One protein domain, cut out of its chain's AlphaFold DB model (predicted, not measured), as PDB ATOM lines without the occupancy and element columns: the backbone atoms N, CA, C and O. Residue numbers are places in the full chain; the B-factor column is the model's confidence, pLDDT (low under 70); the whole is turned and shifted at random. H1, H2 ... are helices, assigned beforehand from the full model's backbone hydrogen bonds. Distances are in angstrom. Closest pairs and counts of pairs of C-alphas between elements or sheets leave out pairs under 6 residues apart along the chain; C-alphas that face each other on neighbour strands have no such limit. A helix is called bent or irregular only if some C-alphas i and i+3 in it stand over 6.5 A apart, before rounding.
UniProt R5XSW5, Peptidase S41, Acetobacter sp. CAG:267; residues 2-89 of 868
ATOM      1  N   GLU A   2     -40.728 -46.412 -28.073       34.59
ATOM      2  CA  GLU A   2     -39.392 -46.078 -28.614       34.59
ATOM      3  C   GLU A   2     -39.399 -45.400 -30.003       34.59
ATOM      4  O   GLU A   2     -38.701 -44.413 -30.218       34.59
ATOM      5  N   LYS A   3     -40.259 -45.837 -30.938       46.00
ATOM      6  CA  LYS A   3     -40.395 -45.212 -32.274       46.00
ATOM      7  C   LYS A   3     -40.912 -43.759 -32.243       46.00
ATOM      8  O   LYS A   3     -40.651 -43.008 -33.173       46.00
ATOM      9  N   ASN A   4     -41.625 -43.366 -31.183       53.81
ATOM     10  CA  ASN A   4     -42.184 -42.018 -31.014       53.81
ATOM     11  C   ASN A   4     -41.220 -41.070 -30.284       53.81
ATOM     12  O   ASN A   4     -41.383 -39.858 -30.384       53.81
ATOM     13  N   GLU A   5     -40.232 -41.597 -29.565       58.41
ATOM     14  CA  GLU A   5     -39.275 -40.809 -28.783       58.41
ATOM     15  C   GLU A   5     -38.180 -40.206 -29.672       58.41
ATOM     16  O   GLU A   5     -37.856 -39.027 -29.545       58.41
ATOM     17  N   ALA A   6     -37.720 -40.956 -30.681       61.75
ATOM     18  CA  ALA A   6     -36.823 -40.444 -31.722       61.75
ATOM     19  C   ALA A   6     -37.456 -39.298 -32.539       61.75
ATOM     20  O   ALA A   6     -36.791 -38.318 -32.864       61.75
ATOM     21  N   VAL A   7     -38.759 -39.396 -32.829       64.12
ATOM     22  CA  VAL A   7     -39.528 -38.354 -33.532       64.12
ATOM     23  C   VAL A   7     -39.693 -37.104 -32.666       64.12
ATOM     24  O   VAL A   7     -39.564 -35.987 -33.159       64.12
ATOM     25  N   PHE A   8     -39.928 -37.276 -31.366       66.94
ATOM     26  CA  PHE A   8     -40.006 -36.156 -30.433       66.94
ATOM     27  C   PHE A   8     -38.663 -35.434 -30.298       66.94
ATOM     28  O   PHE A   8     -38.605 -34.218 -30.444       66.94
ATOM     29  N   GLN A   9     -37.562 -36.170 -30.130       69.25
ATOM     30  CA  GLN A   9     -36.218 -35.585 -30.086       69.25
ATOM     31  C   GLN A   9     -35.852 -34.862 -31.389       69.25
ATOM     32  O   GLN A   9     -35.268 -33.780 -31.347       69.25
ATOM     33  N   TYR A  10     -36.261 -35.399 -32.542       71.06
ATOM     34  CA  TYR A  10     -36.101 -34.739 -33.840       71.06
ATOM     35  C   TYR A  10     -36.830 -33.386 -33.917       71.06
ATOM     36  O   TYR A  10     -36.302 -32.436 -34.487       71.06
ATOM     37  N   LEU A  11     -38.017 -33.274 -33.317       69.12
ATOM     38  CA  LEU A  11     -38.799 -32.035 -33.307       69.12
ATOM     39  C   LEU A  11     -38.290 -31.007 -32.291       69.12
ATOM     40  O   LEU A  11     -38.370 -29.810 -32.557       69.12
ATOM     41  N   VAL A  12     -37.775 -31.463 -31.146       74.00
ATOM     42  CA  VAL A  12     -37.382 -30.606 -30.014       74.00
ATOM     43  C   VAL A  12     -35.925 -30.142 -30.096       74.00
ATOM     44  O   VAL A  12     -35.624 -29.004 -29.739       74.00
ATOM     45  N   SER A  13     -35.014 -30.973 -30.611       74.81
ATOM     46  CA  SER A  13     -33.583 -30.643 -30.708       74.81
ATOM     47  C   SER A  13     -33.278 -29.372 -31.529       74.81
ATOM     48  O   SER A  13     -32.419 -28.594 -31.101       74.81
ATOM     49  N   PRO A  14     -33.977 -29.079 -32.649       75.06
ATOM     50  CA  PRO A  14     -33.822 -27.813 -33.365       75.06
ATOM     51  C   PRO A  14     -34.279 -26.606 -32.542       75.06
ATOM     52  O   PRO A  14     -33.596 -25.587 -32.532       75.06
ATOM     53  N   LEU A  15     -35.383 -26.723 -31.793       80.56
ATOM     54  CA  LEU A  15     -35.970 -25.615 -31.028       80.56
ATOM     55  C   LEU A  15     -35.015 -25.062 -29.970       80.56
ATOM     56  O   LEU A  15     -35.004 -23.861 -29.722       80.56
ATOM     57  N   GLN A  16     -34.187 -25.911 -29.367       75.88
ATOM     58  CA  GLN A  16     -33.233 -25.499 -28.334       75.88
ATOM     59  C   GLN A  16     -32.138 -24.549 -28.854       75.88
ATOM     60  O   GLN A  16     -31.489 -23.885 -28.052       75.88
ATOM     61  N   LYS A  17     -31.935 -24.474 -30.176       79.19
ATOM     62  CA  LYS A  17     -30.875 -23.682 -30.823       79.19
ATOM     63  C   LYS A  17     -31.376 -22.399 -31.495       79.19
ATOM     64  O   LYS A  17     -30.556 -21.640 -31.995       79.19
ATOM     65  N   LEU A  18     -32.692 -22.183 -31.535       83.81
ATOM     66  CA  LEU A  18     -33.333 -21.089 -32.270       83.81
ATOM     67  C   LEU A  18     -33.732 -19.931 -31.344       83.81
ATOM     68  O   LEU A  18     -34.203 -20.152 -30.222       83.81
ATOM     69  N   GLY A  19     -33.602 -18.700 -31.840       82.69
ATOM     70  CA  GLY A  19     -34.175 -17.502 -31.220       82.69
ATOM     71  C   GLY A  19     -35.705 -17.453 -31.332       82.69
ATOM     72  O   GLY A  19     -36.324 -18.281 -32.000       82.69
ATOM     73  N   LEU A  20     -36.342 -16.471 -30.684       83.12
ATOM     74  CA  LEU A  20     -37.808 -16.351 -30.632       83.12
ATOM     75  C   LEU A  20     -38.463 -16.340 -32.028       83.12
ATOM     76  O   LEU A  20     -39.325 -17.168 -32.304       83.12
ATOM     77  N   GLU A  21     -38.030 -15.443 -32.916       85.38
ATOM     78  CA  GLU A  21     -38.597 -15.309 -34.271       85.38
ATOM     79  C   GLU A  21     -38.338 -16.548 -35.139       85.38
ATOM     80  O   GLU A  21     -39.203 -16.994 -35.894       85.38
ATOM     81  N   GLU A  22     -37.170 -17.172 -34.987       86.38
ATOM     82  CA  GLU A  22     -36.805 -18.378 -35.730       86.38
ATOM     83  C   GLU A  22     -37.639 -19.590 -35.291       86.38
ATOM     84  O   GLU A  22     -38.051 -20.391 -36.133       86.38
ATOM     85  N   LYS A  23     -37.953 -19.707 -33.991       87.88
ATOM     86  CA  LYS A  23     -38.885 -20.719 -33.469       87.88
ATOM     87  C   LYS A  23     -40.280 -20.543 -34.059       87.88
ATOM     88  O   LYS A  23     -40.873 -21.517 -34.517       87.88
ATOM     89  N   LEU A  24     -40.793 -19.313 -34.078       85.12
ATOM     90  CA  LEU A  24     -42.113 -19.002 -34.634       85.12
ATOM     91  C   LEU A  24     -42.181 -19.304 -36.136       85.12
ATOM     92  O   LEU A  24     -43.158 -19.891 -36.603       85.12
ATOM     93  N   PHE A  25     -41.124 -18.980 -36.884       86.19
ATOM     94  CA  PHE A  25     -41.022 -19.353 -38.292       86.19
ATOM     95  C   PHE A  25     -40.990 -20.875 -38.475       86.19
ATOM     96  O   PHE A  25     -41.742 -21.407 -39.291       86.19
ATOM     97  N   TYR A  26     -40.190 -21.591 -37.681       86.75
ATOM     98  CA  TYR A  26     -40.103 -23.052 -37.727       86.75
ATOM     99  C   TYR A  26     -41.452 -23.730 -37.452       86.75
ATOM    100  O   TYR A  26     -41.841 -24.643 -38.178       86.75
ATOM    101  N   PHE A  27     -42.225 -23.247 -36.474       88.00
ATOM    102  CA  PHE A  27     -43.558 -23.785 -36.188       88.00
ATOM    103  C   PHE A  27     -44.548 -23.632 -37.347       88.00
ATOM    104  O   PHE A  27     -45.440 -24.471 -37.479       88.00
ATOM    105  N   SER A  28     -44.389 -22.605 -38.185       84.94
ATOM    106  CA  SER A  28     -45.266 -22.350 -39.335       84.94
ATOM    107  C   SER A  28     -44.998 -23.259 -40.544       84.94
ATOM    108  O   SER A  28     -45.848 -23.368 -41.430       84.94
ATOM    109  N   GLN A  29     -43.842 -23.929 -40.588       87.50
ATOM    110  CA  GLN A  29     -43.466 -24.798 -41.703       87.50
ATOM    111  C   GLN A  29     -44.322 -26.066 -41.740       87.50
ATOM    112  O   GLN A  29     -44.749 -26.578 -40.706       87.50
ATOM    113  N   ILE A  30     -44.552 -26.593 -42.943       86.62
ATOM    114  CA  ILE A  30     -45.299 -27.837 -43.158       86.62
ATOM    115  C   ILE A  30     -44.432 -29.033 -42.737       86.62
ATOM    116  O   ILE A  30     -43.234 -29.073 -43.018       86.62
ATOM    117  N   CYS A  31     -45.043 -30.019 -42.078       81.25
ATOM    118  CA  CYS A  31     -44.387 -31.265 -41.703       81.25
ATOM    119  C   CYS A  31     -43.779 -31.973 -42.930       81.25
ATOM    120  O   CYS A  31     -44.424 -32.040 -43.981       81.25
ATOM    121  N   PRO A  32     -42.592 -32.589 -42.793       79.06
ATOM    122  CA  PRO A  32     -42.024 -33.431 -43.836       79.06
ATOM    123  C   PRO A  32     -42.979 -34.558 -44.282       79.06
ATOM    124  O   PRO A  32     -43.783 -35.046 -43.473       79.06
ATOM    125  N   PRO A  33     -42.877 -35.021 -45.544       72.38
ATOM    126  CA  PRO A  33     -43.678 -36.133 -46.050       72.38
ATOM    127  C   PRO A  33     -43.597 -37.368 -45.141       72.38
ATOM    128  O   PRO A  33     -42.512 -37.807 -44.770       72.38
ATOM    129  N   GLY A  34     -44.753 -37.929 -44.779       69.56
ATOM    130  CA  GLY A  34     -44.853 -39.120 -43.926       69.56
ATOM    131  C   GLY A  34     -44.818 -38.866 -42.414       69.56
ATOM    132  O   GLY A  34     -45.066 -39.805 -41.660       69.56
ATOM    133  N   LEU A  35     -44.558 -37.630 -41.958       72.00
ATOM    134  CA  LEU A  35     -44.638 -37.264 -40.537       72.00
ATOM    135  C   LEU A  35     -46.016 -36.704 -40.150       72.00
ATOM    136  O   LEU A  35     -46.542 -37.037 -39.090       72.00
ATOM    137  N   GLY A  36     -46.591 -35.850 -40.999       69.62
ATOM    138  CA  GLY A  36     -47.899 -35.243 -40.756       69.62
ATOM    139  C   GLY A  36     -49.038 -36.269 -40.761       69.62
ATOM    140  O   GLY A  36     -49.063 -37.182 -41.583       69.62
ATOM    141  N   ALA A  37     -50.005 -36.086 -39.865       65.69
ATOM    142  CA  ALA A  37     -51.230 -36.880 -39.788       65.69
ATOM    143  C   ALA A  37     -52.250 -36.510 -40.883       65.69
ATOM    144  O   ALA A  37     -53.132 -37.308 -41.188       65.69
ATOM    145  N   PHE A  38     -52.133 -35.317 -41.478       66.88
ATOM    146  CA  PHE A  38     -52.994 -34.827 -42.557       66.88
ATOM    147  C   PHE A  38     -52.242 -33.843 -43.482       66.88
ATOM    148  O   PHE A  38     -51.208 -33.291 -43.082       66.88
ATOM    149  N   PRO A  39     -52.728 -33.611 -44.722       65.88
ATOM    150  CA  PRO A  39     -52.086 -32.702 -45.673       65.88
ATOM    151  C   PRO A  39     -51.945 -31.277 -45.126       65.88
ATOM    152  O   PRO A  39     -52.875 -30.745 -44.524       65.88
ATOM    153  N   ASN A  40     -50.799 -30.641 -45.376       76.12
ATOM    154  CA  ASN A  40     -50.485 -29.274 -44.934       76.12
ATOM    155  C   ASN A  40     -50.482 -29.066 -43.404       76.12
ATOM    156  O   ASN A  40     -50.592 -27.928 -42.946       76.12
ATOM    157  N   GLN A  41     -50.351 -30.130 -42.600       81.75
ATOM    158  CA  GLN A  41     -50.120 -29.987 -41.160       81.75
ATOM    159  C   GLN A  41     -48.785 -29.278 -40.913       81.75
ATOM    160  O   GLN A  41     -47.755 -29.710 -41.425       81.75
ATOM    161  N   SER A  42     -48.797 -28.212 -40.115       86.31
ATOM    162  CA  SER A  42     -47.580 -27.521 -39.685       86.31
ATOM    163  C   SER A  42     -46.876 -28.244 -38.537       86.31
ATOM    164  O   SER A  42     -47.504 -28.956 -37.744       86.31
ATOM    165  N   ILE A  43     -45.573 -28.011 -38.402       85.12
ATOM    166  CA  ILE A  43     -44.743 -28.550 -37.319       85.12
ATOM    167  C   ILE A  43     -45.304 -28.134 -35.953       85.12
ATOM    168  O   ILE A  43     -45.403 -28.961 -35.044       85.12
ATOM    169  N   GLY A  44     -45.750 -26.881 -35.817       86.75
ATOM    170  CA  GLY A  44     -46.370 -26.373 -34.592       86.75
ATOM    171  C   GLY A  44     -47.659 -27.108 -34.213       86.75
ATOM    172  O   GLY A  44     -47.866 -27.402 -33.034       86.75
ATOM    173  N   GLN A  45     -48.499 -27.463 -35.192       84.38
ATOM    174  CA  GLN A  45     -49.717 -28.251 -34.963       84.38
ATOM    175  C   GLN A  45     -49.400 -29.687 -34.551       84.38
ATOM    176  O   GLN A  45     -50.020 -30.214 -33.628       84.38
ATOM    177  N   TYR A  46     -48.439 -30.321 -35.225       84.06
ATOM    178  CA  TYR A  46     -48.018 -31.682 -34.903       84.06
ATOM    179  C   TYR A  46     -47.463 -31.775 -33.477       84.06
ATOM    180  O   TYR A  46     -47.841 -32.675 -32.724       84.06
ATOM    181  N   LEU A  47     -46.626 -30.811 -33.083       84.12
ATOM    182  CA  LEU A  47     -46.053 -30.741 -31.742       84.12
ATOM    183  C   LEU A  47     -47.134 -30.648 -30.658       84.12
ATOM    184  O   LEU A  47     -47.095 -31.402 -29.685       84.12
ATOM    185  N   PHE A  48     -48.127 -29.775 -30.848       84.69
ATOM    186  CA  PHE A  48     -49.241 -29.631 -29.912       84.69
ATOM    187  C   PHE A  48     -50.025 -30.942 -29.745       84.69
ATOM    188  O   PHE A  48     -50.321 -31.357 -28.620       84.69
ATOM    189  N   SER A  49     -50.345 -31.615 -30.856       77.50
ATOM    190  CA  SER A  49     -51.042 -32.906 -30.847       77.50
ATOM    191  C   SER A  49     -50.231 -33.989 -30.138       77.50
ATOM    192  O   SER A  49     -50.784 -34.750 -29.344       77.50
ATOM    193  N   TYR A  50     -48.923 -34.040 -30.388       76.38
ATOM    194  CA  TYR A  50     -48.031 -35.009 -29.764       76.38
ATOM    195  C   TYR A  50     -47.957 -34.815 -28.245       76.38
ATOM    196  O   TYR A  50     -48.174 -35.767 -27.496       76.38
ATOM    197  N   VAL A  51     -47.701 -33.587 -27.779       77.94
ATOM    198  CA  VAL A  51     -47.606 -33.275 -26.342       77.94
ATOM    199  C   VAL A  51     -48.931 -33.545 -25.633       77.94
ATOM    200  O   VAL A  51     -48.933 -34.106 -24.540       77.94
ATOM    201  N   SER A  52     -50.060 -33.235 -26.274       74.94
ATOM    202  CA  SER A  52     -51.385 -33.561 -25.732       74.94
ATOM    203  C   SER A  52     -51.569 -35.074 -25.557       74.94
ATOM    204  O   SER A  52     -51.948 -35.516 -24.482       74.94
ATOM    205  N   ALA A  53     -51.203 -35.884 -26.556       68.50
ATOM    206  CA  ALA A  53     -51.311 -37.343 -26.469       68.50
ATOM    207  C   ALA A  53     -50.375 -37.974 -25.417       68.50
ATOM    208  O   ALA A  53     -50.642 -39.072 -24.924       68.50
ATOM    209  N   VAL A  54     -49.256 -37.317 -25.103       71.94
ATOM    210  CA  VAL A  54     -48.383 -37.700 -23.985       71.94
ATOM    211  C   VAL A  54     -49.047 -37.345 -22.655       71.94
ATOM    212  O   VAL A  54     -49.110 -38.199 -21.773       71.94
ATOM    213  N   ASN A  55     -49.595 -36.136 -22.533       74.62
ATOM    214  CA  ASN A  55     -50.314 -35.683 -21.343       74.62
ATOM    215  C   ASN A  55     -51.482 -36.619 -20.993       74.62
ATOM    216  O   ASN A  55     -51.559 -37.076 -19.857       74.62
ATOM    217  N   ASP A  56     -52.289 -37.003 -21.989       66.94
ATOM    218  CA  ASP A  56     -53.435 -37.912 -21.831       66.94
ATOM    219  C   ASP A  56     -53.032 -39.294 -21.270       66.94
ATOM    220  O   ASP A  56     -53.838 -39.986 -20.654       66.94
ATOM    221  N   LYS A  57     -51.783 -39.729 -21.490       70.31
ATOM    222  CA  LYS A  57     -51.262 -41.007 -20.972       70.31
ATOM    223  C   LYS A  57     -50.664 -40.894 -19.577       70.31
ATOM    224  O   LYS A  57     -50.658 -41.883 -18.851       70.31
ATOM    225  N   LEU A  58     -50.102 -39.734 -19.247       69.69
ATOM    226  CA  LEU A  58     -49.412 -39.496 -17.980       69.69
ATOM    227  C   LEU A  58     -50.366 -39.031 -16.878       69.69
ATOM    228  O   LEU A  58     -50.144 -39.335 -15.711       69.69
ATOM    229  N   HIS A  59     -51.432 -38.326 -17.248       67.25
ATOM    230  CA  HIS A  59     -52.366 -37.698 -16.322       67.25
ATOM    231  C   HIS A  59     -53.762 -38.302 -16.486       67.25
ATOM    232  O   HIS A  59     -54.677 -37.664 -16.997       67.25
ATOM    233  N   LEU A  60     -53.917 -39.558 -16.067       68.50
ATOM    234  CA  LEU A  60     -55.200 -40.266 -16.071       68.50
ATOM    235  C   LEU A  60     -56.036 -39.886 -14.838       68.50
ATOM    236  O   LEU A  60     -55.491 -39.715 -13.751       68.50
ATOM    237  N   ASN A  61     -57.366 -39.817 -14.976       64.94
ATOM    238  CA  ASN A  61     -58.274 -39.613 -13.838       64.94
ATOM    239  C   ASN A  61     -58.516 -40.931 -13.076       64.94
ATOM    240  O   ASN A  61     -59.615 -41.480 -13.099       64.94
ATOM    241  N   THR A  62     -57.468 -41.493 -12.473       64.38
ATOM    242  CA  THR A  62     -57.544 -42.775 -11.748       64.38
ATOM    243  C   THR A  62     -58.275 -42.676 -10.416       64.38
ATOM    244  O   THR A  62     -58.793 -43.681  -9.941       64.38
ATOM    245  N   ASP A  63     -58.339 -41.475  -9.843       67.00
ATOM    246  CA  ASP A  63     -58.895 -41.222  -8.510       67.00
ATOM    247  C   ASP A  63     -60.362 -40.757  -8.565       67.00
ATOM    248  O   ASP A  63     -60.907 -40.308  -7.559       67.00
ATOM    249  N   GLU A  64     -60.987 -40.822  -9.750       65.50
ATOM    250  CA  GLU A  64     -62.372 -40.401 -10.011       65.50
ATOM    251  C   GLU A  64     -62.683 -38.974  -9.521       65.50
ATOM    252  O   GLU A  64     -63.783 -38.671  -9.054       65.50
ATOM    253  N   LYS A  65     -61.710 -38.059  -9.646       66.75
ATOM    254  CA  LYS A  65     -61.907 -36.649  -9.298       66.75
ATOM    255  C   LYS A  65     -63.052 -36.051 -10.124       66.75
ATOM    256  O   LYS A  65     -63.198 -36.414 -11.301       66.75
ATOM    257  N   PRO A  66     -63.803 -35.076  -9.574       66.06
ATOM    258  CA  PRO A  66     -64.786 -34.324 -10.339       66.06
ATOM    259  C   PRO A  66     -64.166 -33.758 -11.619       66.06
ATOM    260  O   PRO A  66     -63.114 -33.117 -11.581       66.06
ATOM    261  N   LEU A  67     -64.844 -33.961 -12.752       51.88
ATOM    262  CA  LEU A  67     -64.338 -33.587 -14.074       51.88
ATOM    263  C   LEU A  67     -63.769 -32.150 -14.141       51.88
ATOM    264  O   LEU A  67     -62.662 -31.998 -14.645       51.88
ATOM    265  N   PRO A  68     -64.415 -31.095 -13.595       55.59
ATOM    266  CA  PRO A  68     -63.860 -29.737 -13.661       55.59
ATOM    267  C   PRO A  68     -62.497 -29.579 -12.972       55.59
ATOM    268  O   PRO A  68     -61.658 -28.803 -13.429       55.59
ATOM    269  N   GLU A  69     -62.272 -30.308 -11.880       69.12
ATOM    270  CA  GLU A  69     -61.019 -30.271 -11.123       69.12
ATOM    271  C   GLU A  69     -59.921 -31.030 -11.867       69.12
ATOM    272  O   GLU A  69     -58.833 -30.492 -12.076       69.12
ATOM    273  N   PHE A  70     -60.243 -32.226 -12.370       69.44
ATOM    274  CA  PHE A  70     -59.336 -33.005 -13.211       69.44
ATOM    275  C   PHE A  70     -58.924 -32.234 -14.474       69.44
ATOM    276  O   PHE A  70     -57.740 -32.159 -14.785       69.44
ATOM    277  N   MET A  71     -59.866 -31.587 -15.170       61.28
ATOM    278  CA  MET A  71     -59.572 -30.820 -16.387       61.28
ATOM    279  C   MET A  71     -58.657 -29.622 -16.125       61.28
ATOM    280  O   MET A  71     -57.790 -29.314 -16.946       61.28
ATOM    281  N   LYS A  72     -58.809 -28.962 -14.972       72.69
ATOM    282  CA  LYS A  72     -57.930 -27.863 -14.561       72.69
ATOM    283  C   LYS A  72     -56.500 -28.354 -14.322       72.69
ATOM    284  O   LYS A  72     -55.555 -27.732 -14.808       72.69
ATOM    285  N   GLU A  73     -56.338 -29.468 -13.612       74.75
ATOM    286  CA  GLU A  73     -55.029 -30.085 -13.359       74.75
ATOM    287  C   GLU A  73     -54.385 -30.608 -14.654       74.75
ATOM    288  O   GLU A  73     -53.224 -30.313 -14.941       74.75
ATOM    289  N   HIS A  74     -55.158 -31.313 -15.479       75.94
ATOM    290  CA  HIS A  74     -54.728 -31.863 -16.763       75.94
ATOM    291  C   HIS A  74     -54.304 -30.762 -17.748       75.94
ATOM    292  O   HIS A  74     -53.298 -30.898 -18.450       75.94
ATOM    293  N   GLY A  75     -55.041 -29.646 -17.783       75.44
ATOM    294  CA  GLY A  75     -54.705 -28.465 -18.577       75.44
ATOM    295  C   GLY A  75     -53.403 -27.804 -18.124       75.44
ATOM    296  O   GLY A  75     -52.540 -27.537 -18.961       75.44
ATOM    297  N   ALA A  76     -53.227 -27.609 -16.814       80.94
ATOM    298  CA  ALA A  76     -52.000 -27.050 -16.249       80.94
ATOM    299  C   ALA A  76     -50.772 -27.934 -16.536       80.94
ATOM    300  O   ALA A  76     -49.710 -27.418 -16.888       80.94
ATOM    301  N   ALA A  77     -50.925 -29.260 -16.462       78.06
ATOM    302  CA  ALA A  77     -49.870 -30.210 -16.814       78.06
ATOM    303  C   ALA A  77     -49.469 -30.107 -18.296       78.06
ATOM    304  O   ALA A  77     -48.282 -30.011 -18.618       78.06
ATOM    305  N   ARG A  78     -50.449 -30.012 -19.204       84.88
ATOM    306  CA  ARG A  78     -50.188 -29.811 -20.637       84.88
ATOM    307  C   ARG A  78     -49.468 -28.492 -20.905       84.88
ATOM    308  O   ARG A  78     -48.539 -28.463 -21.710       84.88
ATOM    309  N   GLU A  79     -49.886 -27.405 -20.261       87.00
ATOM    310  CA  GLU A  79     -49.221 -26.104 -20.395       87.00
ATOM    311  C   GLU A  79     -47.774 -26.154 -19.911       87.00
ATOM    312  O   GLU A  79     -46.888 -25.639 -20.591       87.00
ATOM    313  N   TYR A  80     -47.521 -26.808 -18.776       84.94
ATOM    314  CA  TYR A  80     -46.171 -27.009 -18.262       84.94
ATOM    315  C   TYR A  80     -45.298 -27.791 -19.256       84.94
ATOM    316  O   TYR A  80     -44.196 -27.349 -19.591       84.94
ATOM    317  N   LEU A  81     -45.811 -28.899 -19.802       81.56
ATOM    318  CA  LEU A  81     -45.110 -29.685 -20.820       81.56
ATOM    319  C   LEU A  81     -44.818 -28.852 -22.073       81.56
ATOM    320  O   LEU A  81     -43.689 -28.854 -22.559       81.56
ATOM    321  N   LEU A  82     -45.790 -28.087 -22.571       86.00
ATOM    322  CA  LEU A  82     -45.589 -27.220 -23.731       86.00
ATOM    323  C   LEU A  82     -44.529 -26.147 -23.464       86.00
ATOM    324  O   LEU A  82     -43.614 -26.010 -24.273       86.00
ATOM    325  N   LYS A  83     -44.593 -25.441 -22.325       87.88
ATOM    326  CA  LYS A  83     -43.583 -24.446 -21.916       87.88
ATOM    327  C   LYS A  83     -42.181 -25.046 -21.857       87.88
ATOM    328  O   LYS A  83     -41.245 -24.424 -22.353       87.88
ATOM    329  N   SER A  84     -42.049 -26.264 -21.329       82.75
ATOM    330  CA  SER A  84     -40.759 -26.963 -21.246       82.75
ATOM    331  C   SER A  84     -40.153 -27.287 -22.619       82.75
ATOM    332  O   SER A  84     -38.935 -27.362 -22.754       82.75
ATOM    333  N   VAL A  85     -40.993 -27.433 -23.650       83.44
ATOM    334  CA  VAL A  85     -40.565 -27.772 -25.012       83.44
ATOM    335  C   VAL A  85     -40.316 -26.529 -25.868       83.44
ATOM    336  O   VAL A  85     -39.300 -26.450 -26.559       83.44
ATOM    337  N   VAL A  86     -41.226 -25.553 -25.850       86.12
ATOM    338  CA  VAL A  86     -41.139 -24.366 -26.727       86.12
ATOM    339  C   VAL A  86     -40.298 -23.235 -26.116       86.12
ATOM    340  O   VAL A  86     -39.728 -22.411 -26.843       86.12
ATOM    341  N   GLY A  87     -40.146 -23.234 -24.789       85.44
ATOM    342  CA  GLY A  87     -39.513 -22.179 -24.001       85.44
ATOM    343  C   GLY A  87     -40.532 -21.174 -23.468       85.44
ATOM    344  O   GLY A  87     -41.470 -20.794 -24.170       85.44
ATOM    345  N   GLU A  88     -40.333 -20.727 -22.229       86.12
ATOM    346  CA  GLU A  88     -41.283 -19.884 -21.494       86.12
ATOM    347  C   GLU A  88     -41.545 -18.537 -22.189       86.12
ATOM    348  O   GLU A  88     -42.700 -18.141 -22.334       86.12
ATOM    349  N   ASP A  89     -40.505 -17.920 -22.756       84.75
ATOM    350  CA  ASP A  89     -40.604 -16.659 -23.510       84.75
ATOM    351  C   ASP A  89     -41.361 -16.807 -24.843       84.75
ATOM    352  O   ASP A  89     -41.982 -15.865 -25.337       84.75
TER     353      ASP A  89
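AT A GLANCE: This is residues 2 to 89 of the 868 residues of the protein "Peptidase S41" of Acetobacter sp. CAG:267 (UniProt R5XSW5). Two longer helices, H3 and H4, pack on each other at a steep slant and run opposite ways, while H1 and H2 gather at the end where H3 begins and H4 ends. Away from H1 and H2, the link from H3 to H4 folds back, and there residues 62 to 69, of which 67 to 69 belong to H4, stick out and add to the length. Residues 29 to 42, with no named element, loop round beyond the beginning of H3. The printed part has 88 residues with four named helices, in the order H1, H2, H3, H4, and no named strand; its class is all helix. It is only just loose, close to compact, with a radius of gyration of the C-alphas of 14.7 A, and its C-alphas span 40 by 30 by 23 A.

IN THESE COORDINATES: The printed part opens with H1, residues 2 to 15, whose C-alpha 2 is at (-39.392, -46.078, -28.614). H1 is 20.9 A from first to last C-alpha and is irregular, but only just: C-alphas 11 and 14 are 6.53 A apart, and its line is a rough one. H2, residues 20 to 28, is 12.9 A from first to last C-alpha. H3, residues 43 to 58, begins with C-alpha 43 at (-44.743, -28.550, -37.319) and is 22.7 A from first to last C-alpha. H4, residues 67 to 86, is the longest helix, with 20 residues and 28.0 A from first to last C-alpha. It ends with C-alpha 86 at (-41.139, -24.366, -26.727), and residues 87 to 89 follow it.

HOW THE PARTS SIT: H1 and H4 touch only at their ends, residues 12 to 15 of H1 with residues 85 to 86 of H4. Their closest C-alphas are those of Val 12 and Val 85, 6.6 A apart, and they run the same way at a steep tilt of 60 degrees. H1 and H2 are close but not clearly touching, with their closest C-alphas, those of Leu 15 and Lys 23, 6.2 A apart. H1 and H3 are also close but not clearly touching: their closest C-alphas are those of Leu 11 and Leu 47, 7.5 A apart. H2 touches H3, of which residues 43 to 45 alone take part. The closest C-alphas of this pair are those of Phe 27 and Gly 44, 4.1 A apart, and the two lines are about perpendicular, at 87 degrees. H2 and H4 are close but not clearly touching, with the C-alphas of Lys 23 and Val 86 closest at 8.0 A. H3 and H4 touch, with 10 pairs of C-alphas within 8 A; of H4, residues 74 to 82 alone take part. Their closest C-alphas are those of Asn 55 and Arg 78, 5.9 A apart, and they run opposite ways at a steep tilt of 48 degrees. In H2 and H4 every O i to N i+4 pair is within hydrogen-bond range, against 6 of 10 in H1 and 11 of 12 in H3.

THE WHOLE: The two C-alphas farthest apart are those of Glu 22 and Glu 64, 42.4 A. Without residues 62 to 69, which stand free, the remaining 80 residues span 35 by 29 by 23 A. The printed part has no cut. The link from H1 to H2 is tight, that from H3 to H4 is short, and that from H2 to H3 is long, with 14 residues. The mean pLDDT of the printed part is 75.1, and 30 residues are under 70, among them residues 2 to 9, 36 to 39 and 58 to 71; the mean pLDDT of H1 is 64.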